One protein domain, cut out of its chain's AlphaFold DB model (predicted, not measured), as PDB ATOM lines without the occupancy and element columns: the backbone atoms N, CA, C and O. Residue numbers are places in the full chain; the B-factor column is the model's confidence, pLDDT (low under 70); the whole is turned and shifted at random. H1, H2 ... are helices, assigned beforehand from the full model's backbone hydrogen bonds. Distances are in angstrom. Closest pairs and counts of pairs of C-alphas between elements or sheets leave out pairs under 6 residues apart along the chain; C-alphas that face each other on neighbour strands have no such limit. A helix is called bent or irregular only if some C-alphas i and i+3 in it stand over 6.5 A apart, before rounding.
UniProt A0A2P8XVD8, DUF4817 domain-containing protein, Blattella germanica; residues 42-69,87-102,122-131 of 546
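What this domain is: This is residues 42 to 69, 87 to 102 and 122 to 131 of the 546 residues of the protein "DUF4817 domain-containing protein" of Blattella germanica (UniProt A0A2P8XVD8). One long helix, H1, runs past two shorter helices, H2 and H3, the three centres making a loose triangle. Residues 42 to 52 of H1 stick out. The 54 printed residues are all helix, in order H1, H2, H3, only just compact, close to loose, with radius of gyration 12.1 A and spans of 40 by 23 by 17 A.

Where its parts are: Find C-alpha 42 at (144.677, 126.512, 216.710); H1 runs 40.2 A to residue 69, kinks 25 degrees near residue 49, and is only just irregular, C-alphas 46 and 49 being 6.54 A apart. H2 is residues 87 to 102; H3, residues 122 to 131, ends at (137.478, 121.469, 189.024).

How they stand to each other: Look at Arg 60 and Val 90, the closest C-alphas of H1 and H2, 7.8 A apart: these helices are close but not clearly touching, opposite ways at a shallow tilt of 34 degrees, only just short of steep. H2 and H3 are close but not clearly touching at Met 93 and Leu 124, their closest C-alphas, 6.9 A apart, opposite ways at an only just steep tilt of 37 degrees. H1 and H3 are near each other, with 5 pairs of C-alphas within 10 A. O i to N i+4 pairs are within hydrogen-bond range throughout H2 and H3, and 22 of 24 in H1.

The domain as a whole: Residues 70 to 86 and 103 to 121 are not printed, leaving C-alpha gaps of 16.2 A and 21.1 A. Mean pLDDT of the printed part is 73.5; 24 residues are under 70, among them 122 to 131.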
ATOM      1  N   VAL A  42     143.432 125.840 217.117       82.56
ATOM      2  CA  VAL A  42     144.677 126.512 216.710       82.56
ATOM      3  C   VAL A  42     145.284 125.825 215.484       82.56
ATOM      4  O   VAL A  42     145.540 126.482 214.484       82.56
ATOM      5  N   VAL A  43     145.401 124.492 215.471       81.56
ATOM      6  CA  VAL A  43     145.936 123.760 214.302       81.56
ATOM      7  C   VAL A  43     145.082 123.964 213.043       81.56
ATOM      8  O   VAL A  43     145.625 124.149 211.952       81.56
ATOM      9  N   ILE A  44     143.752 123.949 213.164       80.00
ATOM     10  CA  ILE A  44     142.864 124.155 212.011       80.00
ATOM     11  C   ILE A  44     142.994 125.585 211.476       80.00
ATOM     12  O   ILE A  44     143.147 125.758 210.265       80.00
ATOM     13  N   HIS A  45     142.948 126.586 212.356       80.88
ATOM     14  CA  HIS A  45     142.948 127.989 211.951       80.88
ATOM     15  C   HIS A  45     144.320 128.501 211.516       80.88
ATOM     16  O   HIS A  45     144.394 129.217 210.526       80.88
ATOM     17  N   GLU A  46     145.394 128.112 212.196       79.31
ATOM     18  CA  GLU A  46     146.729 128.656 211.919       79.31
ATOM     19  C   GLU A  46     147.506 127.848 210.879       79.31
ATOM     20  O   GLU A  46     148.379 128.393 210.210       79.31
ATOM     21  N   ARG A  47     147.217 126.549 210.717       75.31
ATOM     22  CA  ARG A  47     147.991 125.691 209.798       75.31
ATOM     23  C   ARG A  47     147.183 125.233 208.595       75.31
ATOM     24  O   ARG A  47     147.638 125.383 207.464       75.31
ATOM     25  N   ILE A  48     145.988 124.690 208.818       78.25
ATOM     26  CA  ILE A  48     145.215 124.063 207.736       78.25
ATOM     27  C   ILE A  48     144.555 125.117 206.840       78.25
ATOM     28  O   ILE A  48     144.669 125.019 205.619       78.25
ATOM     29  N   LEU A  49     143.895 126.132 207.409       79.38
ATOM     30  CA  LEU A  49     143.217 127.160 206.609       79.38
ATOM     31  C   LEU A  49     144.181 127.969 205.717       79.38
ATOM     32  O   LEU A  49     143.918 128.037 204.516       79.38
ATOM     33  N   PRO A  50     145.333 128.477 206.204       82.06
ATOM     34  CA  PRO A  50     146.281 129.206 205.359       82.06
ATOM     35  C   PRO A  50     146.942 128.322 204.296       82.06
ATOM     36  O   PRO A  50     147.330 128.797 203.228       82.06
ATOM     37  N   PHE A  51     147.087 127.021 204.563       80.62
ATOM     38  CA  PHE A  51     147.556 126.060 203.565       80.62
ATOM     39  C   PHE A  51     146.528 125.866 202.442       80.62
ATOM     40  O   PHE A  51     146.883 125.938 201.265       80.62
ATOM     41  N   VAL A  52     145.248 125.685 202.789       78.31
ATOM     42  CA  VAL A  52     144.163 125.553 201.802       78.31
ATOM     43  C   VAL A  52     144.007 126.836 200.982       78.31
ATOM     44  O   VAL A  52     143.892 126.744 199.762       78.31
ATOM     45  N   ALA A  53     144.076 128.013 201.610       78.44
ATOM     46  CA  ALA A  53     144.032 129.306 200.922       78.44
ATOM     47  C   ALA A  53     145.173 129.453 199.898       78.44
ATOM     48  O   ALA A  53     144.933 129.738 198.723       78.44
ATOM     49  N   ARG A  54     146.419 129.145 200.295       81.12
ATOM     50  CA  ARG A  54     147.574 129.147 199.376       81.12
ATOM     51  C   ARG A  54     147.390 128.180 198.207       81.12
ATOM     52  O   ARG A  54     147.667 128.548 197.071       81.12
ATOM     53  N   MET A  55     146.881 126.977 198.465       85.75
ATOM     54  CA  MET A  55     146.615 125.989 197.417       85.75
ATOM     55  C   MET A  55     145.545 126.477 196.426       85.75
ATOM     56  O   MET A  55     145.725 126.334 195.218       85.75
ATOM     57  N   LEU A  56     144.452 127.074 196.912       82.25
ATOM     58  CA  LEU A  56     143.402 127.636 196.054       82.25
ATOM     59  C   LEU A  56     143.925 128.805 195.208       82.25
ATOM     60  O   LEU A  56     143.637 128.868 194.013       82.25
ATOM     61  N   LYS A  57     144.773 129.661 195.787       83.44
ATOM     62  CA  LYS A  57     145.456 130.744 195.066       83.44
ATOM     63  C   LYS A  57     146.366 130.225 193.951       83.44
ATOM     64  O   LYS A  57     146.350 130.782 192.854       83.44
ATOM     65  N   SER A  58     147.108 129.145 194.193       83.19
ATOM     66  CA  SER A  58     147.925 128.497 193.159       83.19
ATOM     67  C   SER A  58     147.077 127.873 192.048       83.19
ATOM     68  O   SER A  58     147.417 128.016 190.878       83.19
ATOM     69  N   LEU A  59     145.949 127.236 192.386       80.31
ATOM     70  CA  LEU A  59     145.033 126.671 191.388       80.31
ATOM     71  C   LEU A  59     144.392 127.748 190.505       80.31
ATOM     72  O   LEU A  59     144.231 127.521 189.310       80.31
ATOM     73  N   ARG A  60     144.070 128.924 191.062       82.25
ATOM     74  CA  ARG A  60     143.580 130.061 190.272       82.25
ATOM     75  C   ARG A  60     144.628 130.561 189.286       82.25
ATOM     76  O   ARG A  60     144.281 130.782 188.135       82.25
ATOM     77  N   ARG A  61     145.880 130.734 189.725       83.12
ATOM     78  CA  ARG A  61     146.974 131.148 188.829       83.12
ATOM     79  C   ARG A  61     147.127 130.165 187.678       83.12
ATOM     80  O   ARG A  61     146.995 130.567 186.538       83.12
ATOM     81  N   LEU A  62     147.208 128.870 187.990       83.50
ATOM     82  CA  LEU A  62     147.271 127.824 186.971       83.50
ATOM     83  C   LEU A  62     146.080 127.877 186.000       83.50
ATOM     84  O   LEU A  62     146.249 127.653 184.810       83.50
ATOM     85  N   HIS A  63     144.869 128.158 186.490       79.94
ATOM     86  CA  HIS A  63     143.693 128.276 185.630       79.94
ATOM     87  C   HIS A  63     143.757 129.484 184.694       79.94
ATOM     88  O   HIS A  63     143.407 129.349 183.525       79.94
ATOM     89  N   LEU A  64     144.197 130.637 185.205       83.75
ATOM     90  CA  LEU A  64     144.380 131.853 184.413       83.75
ATOM     91  C   LEU A  64     145.469 131.651 183.359       83.75
ATOM     92  O   LEU A  64     145.218 131.938 182.198       83.75
ATOM     93  N   ASP A  65     146.598 131.047 183.735       84.50
ATOM     94  CA  ASP A  65     147.703 130.747 182.818       84.50
ATOM     95  C   ASP A  65     147.265 129.765 181.709       84.50
ATOM     96  O   ASP A  65     147.661 129.893 180.552       84.50
ATOM     97  N   VAL A  66     146.419 128.776 182.041       82.06
ATOM     98  CA  VAL A  66     145.837 127.846 181.055       82.06
ATOM     99  C   VAL A  66     144.824 128.553 180.155       82.06
ATOM    100  O   VAL A  66     144.812 128.293 178.955       82.06
ATOM    101  N   GLY A  67     143.989 129.435 180.708       84.31
ATOM    102  CA  GLY A  67     143.049 130.242 179.930       84.31
ATOM    103  C   GLY A  67     143.771 131.168 178.951       84.31
ATOM    104  O   GLY A  67     143.466 131.166 177.766       84.31
ATOM    105  N   GLU A  68     144.796 131.882 179.403       83.44
ATOM    106  CA  GLU A  68     145.629 132.733 178.549       83.44
ATOM    107  C   GLU A  68     146.297 131.912 177.437       83.44
ATOM    108  O   GLU A  68     146.121 132.213 176.257       83.44
ATOM    109  N   ALA A  69     146.904 130.769 177.777       78.75
ATOM    110  CA  ALA A  69     147.513 129.877 176.790       78.75
ATOM    111  C   ALA A  69     146.510 129.296 175.770       78.75
ATOM    112  O   ALA A  69     146.857 129.085 174.608       78.75
ATOM    113  N   LEU A  87     134.437 129.540 186.301       63.06
ATOM    114  CA  LEU A  87     134.767 130.886 186.783       63.06
ATOM    115  C   LEU A  87     133.768 131.383 187.837       63.06
ATOM    116  O   LEU A  87     134.196 131.797 188.910       63.06
ATOM    117  N   GLU A  88     132.459 131.212 187.624       67.06
ATOM    118  CA  GLU A  88     131.434 131.559 188.625       67.06
ATOM    119  C   GLU A  88     131.636 130.825 189.962       67.06
ATOM    120  O   GLU A  88     131.456 131.394 191.045       67.06
ATOM    121  N   VAL A  89     132.022 129.547 189.909       65.44
ATOM    122  CA  VAL A  89     132.304 128.757 191.112       65.44
ATOM    123  C   VAL A  89     133.573 129.256 191.802       65.44
ATOM    124  O   VAL A  89     133.562 129.402 193.024       65.44
ATOM    125  N   VAL A  90     134.641 129.542 191.054       65.31
ATOM    126  CA  VAL A  90     135.897 130.075 191.606       65.31
ATOM    127  C   VAL A  90     135.676 131.461 192.225       65.31
ATOM    128  O   VAL A  90     136.093 131.685 193.362       65.31
ATOM    129  N   ASP A  91     134.942 132.352 191.565       70.19
ATOM    130  CA  ASP A  91     134.629 133.689 192.082       70.19
ATOM    131  C   ASP A  91     133.754 133.629 193.341       70.19
ATOM    132  O   ASP A  91     134.008 134.340 194.319       70.19
ATOM    133  N   SER A  92     132.790 132.703 193.394       68.50
ATOM    134  CA  SER A  92     132.006 132.441 194.608       68.50
ATOM    135  C   SER A  92     132.877 131.952 195.780       68.50
ATOM    136  O   SER A  92     132.621 132.301 196.942       68.50
ATOM    137  N   MET A  93     133.930 131.173 195.504       65.31
ATOM    138  CA  MET A  93     134.898 130.744 196.523       65.31
ATOM    139  C   MET A  93     135.706 131.928 197.068       65.31
ATOM    140  O   MET A  93     135.875 132.020 198.284       65.31
ATOM    141  N   TYR A  94     136.122 132.864 196.210       65.44
ATOM    142  CA  TYR A  94     136.864 134.064 196.615       65.44
ATOM    143  C   TYR A  94     136.020 135.073 197.390       65.44
ATOM    144  O   TYR A  94     136.475 135.592 198.405       65.44
ATOM    145  N   GLN A  95     134.771 135.304 196.984       70.44
ATOM    146  CA  GLN A  95     133.844 136.131 197.768       70.44
ATOM    147  C   GLN A  95     133.637 135.554 199.176       70.44
ATOM    148  O   GLN A  95     133.478 136.289 200.148       70.44
ATOM    149  N   THR A  96     133.691 134.223 199.301       68.00
ATOM    150  CA  THR A  96     133.629 133.549 200.600       68.00
ATOM    151  C   THR A  96     134.920 133.744 201.409       68.00
ATOM    152  O   THR A  96     134.832 133.920 202.621       68.00
ATOM    153  N   GLU A  97     136.099 133.733 200.777       63.34
ATOM    154  CA  GLU A  97     137.402 134.000 201.416       63.34
ATOM    155  C   GLU A  97     137.524 135.451 201.902       63.34
ATOM    156  O   GLU A  97     137.827 135.664 203.073       63.34
ATOM    157  N   ALA A  98     137.176 136.434 201.065       69.19
ATOM    158  CA  ALA A  98     137.178 137.851 201.437       69.19
ATOM    159  C   ALA A  98     136.249 138.128 202.632       69.19
ATOM    160  O   ALA A  98     136.596 138.877 203.540       69.19
ATOM    161  N   HIS A  99     135.098 137.451 202.686       67.19
ATOM    162  CA  HIS A  99     134.197 137.511 203.837       67.19
ATOM    163  C   HIS A  99     134.820 136.901 205.104       67.19
ATOM    164  O   HIS A  99     134.577 137.402 206.199       67.19
ATOM    165  N   PHE A 100     135.619 135.832 204.988       56.72
ATOM    166  CA  PHE A 100     136.344 135.256 206.128       56.72
ATOM    167  C   PHE A 100     137.471 136.172 206.620       56.72
ATOM    168  O   PHE A 100     137.654 136.286 207.830       56.72
ATOM    169  N   GLU A 101     138.206 136.825 205.719       64.12
ATOM    170  CA  GLU A 101     139.251 137.792 206.082       64.12
ATOM    171  C   GLU A 101     138.652 139.036 206.744       64.12
ATOM    172  O   GLU A 101     139.147 139.473 207.783       64.12
ATOM    173  N   GLN A 102     137.539 139.548 206.214       69.06
ATOM    174  CA  GLN A 102     136.820 140.685 206.789       69.06
ATOM    175  C   GLN A 102     136.211 140.345 208.163       69.06
ATOM    176  O   GLN A 102     136.310 141.144 209.093       69.06
ATOM    177  N   GLN A 122     132.242 121.838 202.886       62.22
ATOM    178  CA  GLN A 122     131.727 120.761 202.041       62.22
ATOM    179  C   GLN A 122     131.419 121.236 200.611       62.22
ATOM    180  O   GLN A 122     131.620 120.475 199.662       62.22
ATOM    181  N   ARG A 123     130.945 122.478 200.440       61.75
ATOM    182  CA  ARG A 123     130.754 123.093 199.117       61.75
ATOM    183  C   ARG A 123     132.088 123.375 198.429       61.75
ATOM    184  O   ARG A 123     132.240 122.954 197.286       61.75
ATOM    185  N   LEU A 124     133.054 123.974 199.134       66.06
ATOM    186  CA  LEU A 124     134.408 124.222 198.612       66.06
ATOM    187  C   LEU A 124     135.076 122.918 198.160       66.06
ATOM    188  O   LEU A 124     135.674 122.851 197.090       66.06
ATOM    189  N   LEU A 125     134.909 121.845 198.936       63.94
ATOM    190  CA  LEU A 125     135.471 120.545 198.594       63.94
ATOM    191  C   LEU A 125     134.832 119.936 197.338       63.94
ATOM    192  O   LEU A 125     135.534 119.373 196.501       63.94
ATOM    193  N   ARG A 126     133.508 120.049 197.185       59.75
ATOM    194  CA  ARG A 126     132.817 119.583 195.973       59.75
ATOM    195  C   ARG A 126     133.246 120.379 194.743       59.75
ATOM    196  O   ARG A 126     133.508 119.768 193.715       59.75
ATOM    197  N   ALA A 127     133.375 121.698 194.873       62.62
ATOM    198  CA  ALA A 127     133.873 122.564 193.810       62.62
ATOM    199  C   ALA A 127     135.294 122.169 193.375       62.62
ATOM    200  O   ALA A 127     135.530 121.948 192.190       62.62
ATOM    201  N   ALA A 128     136.208 121.957 194.327       62.97
ATOM    202  CA  ALA A 128     137.581 121.539 194.039       62.97
ATOM    203  C   ALA A 128     137.672 120.156 193.359       62.97
ATOM    204  O   ALA A 128     138.562 119.927 192.536       62.97
ATOM    205  N   ILE A 129     136.766 119.226 193.683       64.88
ATOM    206  CA  ILE A 129     136.687 117.917 193.013       64.88
ATOM    207  C   ILE A 129     136.197 118.085 191.571       64.88
ATOM    208  O   ILE A 129     136.840 117.569 190.659       64.88
ATOM    209  N   CYS A 130     135.116 118.841 191.351       60.88
ATOM    210  CA  CYS A 130     134.604 119.116 190.005       60.88
ATOM    211  C   CYS A 130     135.657 119.813 189.131       60.88
ATOM    212  O   CYS A 130     135.842 119.434 187.977       60.88
ATOM    213  N   PHE A 131     136.392 120.767 189.702       67.38
ATOM    214  CA  PHE A 131     137.478 121.469 189.024       67.38
ATOM    215  C   PHE A 131     138.606 120.521 188.588       67.38
ATOM    216  O   PHE A 131     139.023 120.542 187.434       67.38
TER     217      PHE A 131